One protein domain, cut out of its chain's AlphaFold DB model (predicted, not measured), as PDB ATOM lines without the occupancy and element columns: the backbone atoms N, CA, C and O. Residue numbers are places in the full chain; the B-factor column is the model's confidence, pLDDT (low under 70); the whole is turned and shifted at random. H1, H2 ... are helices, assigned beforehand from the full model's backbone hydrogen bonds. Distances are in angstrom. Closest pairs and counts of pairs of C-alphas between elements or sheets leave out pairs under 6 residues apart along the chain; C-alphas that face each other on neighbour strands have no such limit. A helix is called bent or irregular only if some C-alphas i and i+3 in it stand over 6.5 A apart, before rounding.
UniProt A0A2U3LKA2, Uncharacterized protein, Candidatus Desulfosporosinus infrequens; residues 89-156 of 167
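What this domain is: This is residues 89 to 156 of the 167 residues of an uncharacterized protein of Candidatus Desulfosporosinus infrequens (UniProt A0A2U3LKA2). A long helix, H2, and a shorter one, H1, lie side by side as a narrow, loose U, joined by a loop at one end; near its other end H2 bends, and its arm H2b comes close to the start of H1. The 68 printed residues hold two named helices, H1 then H2, and no named strand: all helix. The whole is only just extended, close to loose, with a radius of gyration of the C-alphas of 16.5 A, and a rod spanning 55 by 19 by 12 A.

Where its parts are: H2, residues 120 to 154, was assigned as one helix by its hydrogen bonds but is bent: C-alphas 143 and 146 are 6.5 A apart. Its arms are H2a, residues 120 to 143, 35.5 A long from C-alpha 120 at (27.835, 9.246, -30.035), and H2b, residues 146 to 154, 12.0 A long, ending at C-alpha 154 at (49.907, -30.516, -51.825). H1, residues 89 to 112, is 34.3 A long.

How they stand to each other: H2a and H2b stand at a steep tilt of 43 degrees. H1 and H2a are near each other, their closest C-alphas 8.4 A apart. H1 and H2b are close but not clearly touching, with C-alphas of Val 90 and Thr 148 closest at 7.4 A. Every O i to N i+4 pair is within hydrogen-bond range in H2b; 18 of 20 are in H1 and in H2a.

The domain as a whole: The farthest C-alphas, of Gln 117 and His 156, are 55.2 A apart. The printed part has no cut, and the link from H1 to H2 is short. Residues 114 to 121, of which 120 and 121 belong to H2a, stand free. Residues 89 to 102, 104 to 118 and 156 have pLDDT under 70.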
ATOM      1  N   PHE A  89      37.051 -28.376 -44.635       50.72
ATOM      2  CA  PHE A  89      38.214 -27.587 -44.249       50.72
ATOM      3  C   PHE A  89      38.073 -26.080 -44.541       50.72
ATOM      4  O   PHE A  89      38.355 -25.259 -43.670       50.72
ATOM      5  N   VAL A  90      37.577 -25.698 -45.725       51.84
ATOM      6  CA  VAL A  90      37.315 -24.289 -46.093       51.84
ATOM      7  C   VAL A  90      36.218 -23.709 -45.206       51.84
ATOM      8  O   VAL A  90      36.326 -22.570 -44.744       51.84
ATOM      9  N   LEU A  91      35.177 -24.500 -44.927       56.84
ATOM     10  CA  LEU A  91      34.130 -24.101 -43.992       56.84
ATOM     11  C   LEU A  91      34.713 -23.917 -42.583       56.84
ATOM     12  O   LEU A  91      34.401 -22.933 -41.931       56.84
ATOM     13  N   ASN A  92      35.611 -24.805 -42.146       53.75
ATOM     14  CA  ASN A  92      36.230 -24.774 -40.818       53.75
ATOM     15  C   ASN A  92      37.194 -23.588 -40.627       53.75
ATOM     16  O   ASN A  92      37.142 -22.943 -39.584       53.75
ATOM     17  N   ILE A  93      38.005 -23.223 -41.628       58.66
ATOM     18  CA  ILE A  93      38.870 -22.030 -41.546       58.66
ATOM     19  C   ILE A  93      38.021 -20.762 -41.476       58.66
ATOM     20  O   ILE A  93      38.246 -19.926 -40.603       58.66
ATOM     21  N   ASN A  94      37.020 -20.626 -42.351       57.81
ATOM     22  CA  ASN A  94      36.126 -19.471 -42.309       57.81
ATOM     23  C   ASN A  94      35.366 -19.426 -40.983       57.81
ATOM     24  O   ASN A  94      35.293 -18.367 -40.367       57.81
ATOM     25  N   LEU A  95      34.872 -20.563 -40.486       61.62
ATOM     26  CA  LEU A  95      34.177 -20.634 -39.206       61.62
ATOM     27  C   LEU A  95      35.107 -20.267 -38.045       61.62
ATOM     28  O   LEU A  95      34.710 -19.469 -37.210       61.62
ATOM     29  N   ASN A  96      36.349 -20.752 -38.008       59.88
ATOM     30  CA  ASN A  96      37.308 -20.411 -36.955       59.88
ATOM     31  C   ASN A  96      37.746 -18.946 -37.010       59.88
ATOM     32  O   ASN A  96      37.779 -18.293 -35.973       59.88
ATOM     33  N   VAL A  97      38.018 -18.389 -38.192       63.56
ATOM     34  CA  VAL A  97      38.342 -16.959 -38.345       63.56
ATOM     35  C   VAL A  97      37.155 -16.091 -37.923       63.56
ATOM     36  O   VAL A  97      37.329 -15.098 -37.212       63.56
ATOM     37  N   THR A  98      35.936 -16.493 -38.286       63.25
ATOM     38  CA  THR A  98      34.707 -15.794 -37.892       63.25
ATOM     39  C   THR A  98      34.459 -15.929 -36.387       63.25
ATOM     40  O   THR A  98      34.210 -14.943 -35.711       63.25
ATOM     41  N   ILE A  99      34.618 -17.117 -35.804       68.94
ATOM     42  CA  ILE A  99      34.464 -17.346 -34.360       68.94
ATOM     43  C   ILE A  99      35.518 -16.566 -33.569       68.94
ATOM     44  O   ILE A  99      35.180 -15.958 -32.556       68.94
ATOM     45  N   VAL A 100      36.775 -16.532 -34.017       67.75
ATOM     46  CA  VAL A 100      37.850 -15.777 -33.355       67.75
ATOM     47  C   VAL A 100      37.584 -14.275 -33.432       67.75
ATOM     48  O   VAL A 100      37.704 -13.596 -32.414       67.75
ATOM     49  N   THR A 101      37.146 -13.754 -34.580       64.94
ATOM     50  CA  THR A 101      36.789 -12.330 -34.719       64.94
ATOM     51  C   THR A 101      35.546 -11.960 -33.912       64.94
ATOM     52  O   THR A 101      35.579 -10.964 -33.191       64.94
ATOM     53  N   PHE A 102      34.491 -12.777 -33.917       67.69
ATOM     54  CA  PHE A 102      33.315 -12.566 -33.065       67.69
ATOM     55  C   PHE A 102      33.661 -12.647 -31.577       67.69
ATOM     56  O   PHE A 102      33.208 -11.811 -30.797       67.69
ATOM     57  N   LYS A 103      34.497 -13.606 -31.167       72.50
ATOM     58  CA  LYS A 103      34.962 -13.726 -29.780       72.50
ATOM     59  C   LYS A 103      35.814 -12.525 -29.383       72.50
ATOM     60  O   LYS A 103      35.650 -12.031 -28.276       72.50
ATOM     61  N   PHE A 104      36.659 -12.011 -30.275       68.31
ATOM     62  CA  PHE A 104      37.448 -10.807 -30.022       68.31
ATOM     63  C   PHE A 104      36.556  -9.564 -29.877       68.31
ATOM     64  O   PHE A 104      36.688  -8.829 -28.901       68.31
ATOM     65  N   ILE A 105      35.581  -9.385 -30.775       66.56
ATOM     66  CA  ILE A 105      34.604  -8.286 -30.714       66.56
ATOM     67  C   ILE A 105      33.783  -8.366 -29.423       66.56
ATOM     68  O   ILE A 105      33.676  -7.381 -28.702       66.56
ATOM     69  N   ILE A 106      33.246  -9.534 -29.072       68.44
ATOM     70  CA  ILE A 106      32.430  -9.687 -27.861       68.44
ATOM     71  C   ILE A 106      33.288  -9.519 -26.599       68.44
ATOM     72  O   ILE A 106      32.879  -8.828 -25.670       68.44
ATOM     73  N   GLN A 107      34.494 -10.090 -26.553       69.25
ATOM     74  CA  GLN A 107      35.349 -10.035 -25.366       69.25
ATOM     75  C   GLN A 107      35.931  -8.637 -25.122       69.25
ATOM     76  O   GLN A 107      36.140  -8.283 -23.968       69.25
ATOM     77  N   HIS A 108      36.227  -7.858 -26.169       63.09
ATOM     78  CA  HIS A 108      36.864  -6.541 -26.025       63.09
ATOM     79  C   HIS A 108      35.873  -5.371 -26.129       63.09
ATOM     80  O   HIS A 108      36.022  -4.410 -25.380       63.09
ATOM     81  N   CYS A 109      34.818  -5.441 -26.954       57.88
ATOM     82  CA  CYS A 109      33.838  -4.346 -27.048       57.88
ATOM     83  C   CYS A 109      32.790  -4.360 -25.923       57.88
ATOM     84  O   CYS A 109      32.386  -3.296 -25.458       57.88
ATOM     85  N   VAL A 110      32.346  -5.528 -25.442       62.72
ATOM     86  CA  VAL A 110      31.302  -5.602 -24.398       62.72
ATOM     87  C   VAL A 110      31.737  -5.037 -23.033       62.72
ATOM     88  O   VAL A 110      30.914  -4.361 -22.409       62.72
ATOM     89  N   PRO A 111      32.976  -5.241 -22.533       56.94
ATOM     90  CA  PRO A 111      33.381  -4.632 -21.265       56.94
ATOM     91  C   PRO A 111      33.591  -3.114 -21.366       56.94
ATOM     92  O   PRO A 111      33.336  -2.420 -20.384       56.94
ATOM     93  N   LEU A 112      33.965  -2.584 -22.538       55.03
ATOM     94  CA  LEU A 112      34.081  -1.135 -22.762       55.03
ATOM     95  C   LEU A 112      32.710  -0.435 -22.743       55.03
ATOM     96  O   LEU A 112      32.588   0.644 -22.175       55.03
ATOM     97  N   CYS A 113      31.651  -1.079 -23.242       53.28
ATOM     98  CA  CYS A 113      30.294  -0.514 -23.221       53.28
ATOM     99  C   CYS A 113      29.590  -0.539 -21.851       53.28
ATOM    100  O   CYS A 113      28.517   0.049 -21.722       53.28
ATOM    101  N   ARG A 114      30.124  -1.224 -20.827       53.72
ATOM    102  CA  ARG A 114      29.460  -1.310 -19.507       53.72
ATOM    103  C   ARG A 114      29.860  -0.216 -18.517       53.72
ATOM    104  O   ARG A 114      29.171  -0.071 -17.509       53.72
ATOM    105  N   CYS A 115      30.923   0.540 -18.787       54.81
ATOM    106  CA  CYS A 115      31.475   1.503 -17.827       54.81
ATOM    107  C   CYS A 115      31.296   2.974 -18.234       54.81
ATOM    108  O   CYS A 115      31.413   3.852 -17.381       54.81
ATOM    109  N   THR A 116      30.967   3.262 -19.491       55.59
ATOM    110  CA  THR A 116      30.794   4.625 -20.006       55.59
ATOM    111  C   THR A 116      29.430   4.764 -20.668       55.59
ATOM    112  O   THR A 116      29.003   3.900 -21.430       55.59
ATOM    113  N   GLN A 117      28.708   5.846 -20.353       63.66
ATOM    114  CA  GLN A 117      27.534   6.240 -21.134       63.66
ATOM    115  C   GLN A 117      27.959   6.300 -22.606       63.66
ATOM    116  O   GLN A 117      28.984   6.929 -22.875       63.66
ATOM    117  N   PRO A 118      27.243   5.632 -23.530       63.66
ATOM    118  CA  PRO A 118      27.650   5.565 -24.923       63.66
ATOM    119  C   PRO A 118      27.736   6.987 -25.458       63.66
ATOM    120  O   PRO A 118      26.728   7.688 -25.562       63.66
ATOM    121  N   THR A 119      28.956   7.427 -25.739       72.50
ATOM    122  CA  THR A 119      29.154   8.672 -26.464       72.50
ATOM    123  C   THR A 119      28.786   8.410 -27.921       72.50
ATOM    124  O   THR A 119      28.965   7.296 -28.422       72.50
ATOM    125  N   GLU A 120      28.244   9.403 -28.627       73.88
ATOM    126  CA  GLU A 120      27.835   9.246 -30.035       73.88
ATOM    127  C   GLU A 120      28.988   8.721 -30.918       73.88
ATOM    128  O   GLU A 120      28.775   7.997 -31.892       73.88
ATOM    129  N   THR A 121      30.228   9.007 -30.514       77.56
ATOM    130  CA  THR A 121      31.466   8.557 -31.152       77.56
ATOM    131  C   THR A 121      31.714   7.049 -31.062       77.56
ATOM    132  O   THR A 121      32.245   6.478 -32.014       77.56
ATOM    133  N   ASP A 122      31.296   6.377 -29.986       77.56
ATOM    134  CA  ASP A 122      31.550   4.937 -29.797       77.56
ATOM    135  C   ASP A 122      30.712   4.081 -30.754       77.56
ATOM    136  O   ASP A 122      31.172   3.066 -31.284       77.56
ATOM    137  N   ILE A 123      29.484   4.526 -31.033       81.00
ATOM    138  CA  ILE A 123      28.573   3.859 -31.971       81.00
ATOM    139  C   ILE A 123      29.132   3.958 -33.394       81.00
ATOM    140  O   ILE A 123      29.169   2.965 -34.126       81.00
ATOM    141  N   ILE A 124      29.621   5.141 -33.772       84.75
ATOM    142  CA  ILE A 124      30.220   5.378 -35.089       84.75
ATOM    143  C   ILE A 124      31.504   4.554 -35.244       84.75
ATOM    144  O   ILE A 124      31.689   3.901 -36.272       84.75
ATOM    145  N   ALA A 125      32.355   4.511 -34.213       84.50
ATOM    146  CA  ALA A 125      33.573   3.707 -34.223       84.50
ATOM    147  C   ALA A 125      33.272   2.208 -34.404       84.50
ATOM    148  O   ALA A 125      33.888   1.554 -35.250       84.50
ATOM    149  N   GLY A 126      32.273   1.676 -33.690       82.44
ATOM    150  CA  GLY A 126      31.823   0.291 -33.853       82.44
ATOM    151  C   GLY A 126      31.317  -0.006 -35.268       82.44
ATOM    152  O   GLY A 126      31.649  -1.045 -35.844       82.44
ATOM    153  N   MET A 127      30.581   0.928 -35.873       86.88
ATOM    154  CA  MET A 127      30.070   0.783 -37.239       86.88
ATOM    155  C   MET A 127      31.196   0.813 -38.288       86.88
ATOM    156  O   MET A 127      31.198   0.017 -39.232       86.88
ATOM    157  N   ILE A 128      32.201   1.675 -38.106       88.88
ATOM    158  CA  ILE A 128      33.383   1.745 -38.980       88.88
ATOM    159  C   ILE A 128      34.208   0.455 -38.878       88.88
ATOM    160  O   ILE A 128      34.586  -0.124 -39.894       88.88
ATOM    161  N   ILE A 129      34.442  -0.049 -37.665       89.19
ATOM    162  CA  ILE A 129      35.199  -1.291 -37.448       89.19
ATOM    163  C   ILE A 129      34.443  -2.507 -38.007       89.19
ATOM    164  O   ILE A 129      35.038  -3.364 -38.671       89.19
ATOM    165  N   GLY A 130      33.122  -2.569 -37.819       86.31
ATOM    166  CA  GLY A 130      32.285  -3.632 -38.381       86.31
ATOM    167  C   GLY A 130      32.287  -3.640 -39.915       86.31
ATOM    168  O   GLY A 130      32.421  -4.694 -40.542       86.31
ATOM    169  N   THR A 131      32.220  -2.465 -40.541       85.00
ATOM    170  CA  THR A 131      32.256  -2.352 -42.010       85.00
ATOM    171  C   THR A 131      33.644  -2.640 -42.585       85.00
ATOM    172  O   THR A 131      33.752  -3.329 -43.605       85.00
ATOM    173  N   LEU A 132      34.713  -2.189 -41.922       88.81
ATOM    174  CA  LEU A 132      36.091  -2.461 -42.336       88.81
ATOM    175  C   LEU A 132      36.430  -3.953 -42.236       88.81
ATOM    176  O   LEU A 132      36.997  -4.514 -43.176       88.81
ATOM    177  N   SER A 133      36.042  -4.612 -41.141       82.50
ATOM    178  CA  SER A 133      36.285  -6.049 -40.946       82.50
ATOM    179  C   SER A 133      35.551  -6.903 -41.984       82.50
ATOM    180  O   SER A 133      36.143  -7.811 -42.565       82.50
ATOM    181  N   SER A 134      34.304  -6.551 -42.306       82.31
ATOM    182  CA  SER A 134      33.512  -7.246 -43.326       82.31
ATOM    183  C   SER A 134      34.126  -7.105 -44.726       82.31
ATOM    184  O   SER A 134      34.200  -8.075 -45.482       82.31
ATOM    185  N   ARG A 135      34.643  -5.913 -45.065       84.56
ATOM    186  CA  ARG A 135      35.363  -5.677 -46.330       84.56
ATOM    187  C   ARG A 135      36.690  -6.428 -46.404       84.56
ATOM    188  O   ARG A 135      37.037  -6.935 -47.472       84.56
ATOM    189  N   LEU A 136      37.428  -6.500 -45.296       81.56
ATOM    190  CA  LEU A 136      38.667  -7.273 -45.219       81.56
ATOM    191  C   LEU A 136      38.389  -8.764 -45.410       81.56
ATOM    192  O   LEU A 136      39.054  -9.385 -46.233       81.56
ATOM    193  N   LEU A 137      37.373  -9.318 -44.742       81.75
ATOM    194  CA  LEU A 137      36.997 -10.727 -44.886       81.75
ATOM    195  C   LEU A 137      36.692 -11.084 -46.346       81.75
ATOM    196  O   LEU A 137      37.160 -12.107 -46.839       81.75
ATOM    197  N   TRP A 138      35.970 -10.215 -47.056       77.56
ATOM    198  CA  TRP A 138      35.632 -10.447 -48.461       77.56
ATOM    199  C   TRP A 138      36.872 -10.463 -49.368       77.56
ATOM    200  O   TRP A 138      37.001 -11.341 -50.216       77.56
ATOM    201  N   LYS A 139      37.840  -9.564 -49.133       80.94
ATOM    202  CA  LYS A 139      39.124  -9.568 -49.860       80.94
ATOM    203  C   LYS A 139      40.018 -10.754 -49.498       80.94
ATOM    204  O   LYS A 139      40.683 -11.313 -50.371       80.94
ATOM    205  N   PHE A 140      40.039 -11.152 -48.228       80.62
ATOM    206  CA  PHE A 140      40.799 -12.322 -47.793       80.62
ATOM    207  C   PHE A 140      40.190 -13.617 -48.325       80.62
ATOM    208  O   PHE A 140      40.942 -14.507 -48.699       80.62
ATOM    209  N   SER A 141      38.867 -13.708 -48.457       78.06
ATOM    210  CA  SER A 141      38.205 -14.879 -49.044       78.06
ATOM    211  C   SER A 141      38.727 -15.171 -50.455       78.06
ATOM    212  O   SER A 141      39.169 -16.288 -50.727       78.06
ATOM    213  N   THR A 142      38.809 -14.147 -51.309       80.94
ATOM    214  CA  THR A 142      39.383 -14.284 -52.659       80.94
ATOM    215  C   THR A 142      40.873 -14.634 -52.657       80.94
ATOM    216  O   THR A 142      41.346 -15.300 -53.571       80.94
ATOM    217  N   LEU A 143      41.621 -14.222 -51.631       80.88
ATOM    218  CA  LEU A 143      43.061 -14.485 -51.530       80.88
ATOM    219  C   LEU A 143      43.372 -15.881 -50.966       80.88
ATOM    220  O   LEU A 143      44.377 -16.489 -51.323       80.88
ATOM    221  N   VAL A 144      42.501 -16.410 -50.107       79.38
ATOM    222  CA  VAL A 144      42.674 -17.713 -49.450       79.38
ATOM    223  C   VAL A 144      42.236 -18.871 -50.355       79.38
ATOM    224  O   VAL A 144      42.757 -19.977 -50.210       79.38
ATOM    225  N   GLN A 145      41.347 -18.637 -51.326       80.38
ATOM    226  CA  GLN A 145      40.940 -19.642 -52.319       80.38
ATOM    227  C   GLN A 145      42.122 -20.336 -53.030       80.38
ATOM    228  O   GLN A 145      42.215 -21.560 -52.921       80.38
ATOM    229  N   PRO A 146      43.063 -19.621 -53.683       82.75
ATOM    230  CA  PRO A 146      44.178 -20.268 -54.380       82.75
ATOM    231  C   PRO A 146      45.143 -20.986 -53.429       82.75
ATOM    232  O   PRO A 146      45.688 -22.031 -53.772       82.75
ATOM    233  N   ILE A 147      45.337 -20.465 -52.214       81.44
ATOM    234  CA  ILE A 147      46.181 -21.107 -51.193       81.44
ATOM    235  C   ILE A 147      45.544 -22.416 -50.725       81.44
ATOM    236  O   ILE A 147      46.240 -23.401 -50.495       81.44
ATOM    237  N   THR A 148      44.219 -22.439 -50.599       79.75
ATOM    238  CA  THR A 148      43.504 -23.639 -50.167       79.75
ATOM    239  C   THR A 148      43.491 -24.701 -51.260       79.75
ATOM    240  O   THR A 148      43.660 -25.876 -50.948       79.75
ATOM    241  N   ASP A 149      43.373 -24.300 -52.529       80.12
ATOM    242  CA  ASP A 149      43.525 -25.202 -53.678       80.12
ATOM    243  C   ASP A 149      44.941 -25.797 -53.744       80.12
ATOM    244  O   ASP A 149      45.111 -27.013 -53.847       80.12
ATOM    245  N   LEU A 150      45.973 -24.966 -53.543       82.19
ATOM    246  CA  LEU A 150      47.355 -25.433 -53.405       82.19
ATOM    247  C   LEU A 150      47.530 -26.384 -52.218       82.19
ATOM    248  O   LEU A 150      48.227 -27.383 -52.351       82.19
ATOM    249  N   GLY A 151      46.890 -26.109 -51.081       82.00
ATOM    250  CA  GLY A 151      46.899 -26.991 -49.916       82.00
ATOM    251  C   GLY A 151      46.260 -28.346 -50.218       82.00
ATOM    252  O   GLY A 151      46.871 -29.381 -49.965       82.00
ATOM    253  N   LEU A 152      45.072 -28.358 -50.823       78.75
ATOM    254  CA  LEU A 152      44.387 -29.590 -51.232       78.75
ATOM    255  C   LEU A 152      45.228 -30.405 -52.224       78.75
ATOM    256  O   LEU A 152      45.295 -31.633 -52.118       78.75
ATOM    257  N   ARG A 153      45.922 -29.717 -53.136       79.00
ATOM    258  CA  ARG A 153      46.821 -30.328 -54.120       79.00
ATOM    259  C   ARG A 153      48.117 -30.849 -53.497       79.00
ATOM    260  O   ARG A 153      48.580 -31.920 -53.875       79.00
ATOM    261  N   LEU A 154      48.685 -30.128 -52.531       83.12
ATOM    262  CA  LEU A 154      49.907 -30.516 -51.825       83.12
ATOM    263  C   LEU A 154      49.663 -31.715 -50.902       83.12
ATOM    264  O   LEU A 154      50.472 -32.640 -50.866       83.12
ATOM    265  N   PHE A 155      48.529 -31.734 -50.202       81.94
ATOM    266  CA  PHE A 155      48.159 -32.815 -49.288       81.94
ATOM    267  C   PHE A 155      47.513 -34.023 -49.978       81.94
ATOM    268  O   PHE A 155      47.073 -34.931 -49.276       81.94
ATOM    269  N   HIS A 156      47.466 -34.067 -51.319       67.56
ATOM    270  CA  HIS A 156      46.877 -35.177 -52.080       67.56
ATOM    271  C   HIS A 156      45.515 -35.618 -51.512       67.56
ATOM    272  O   HIS A 156      45.205 -36.807 -51.454       67.56
TER     273      HIS A 156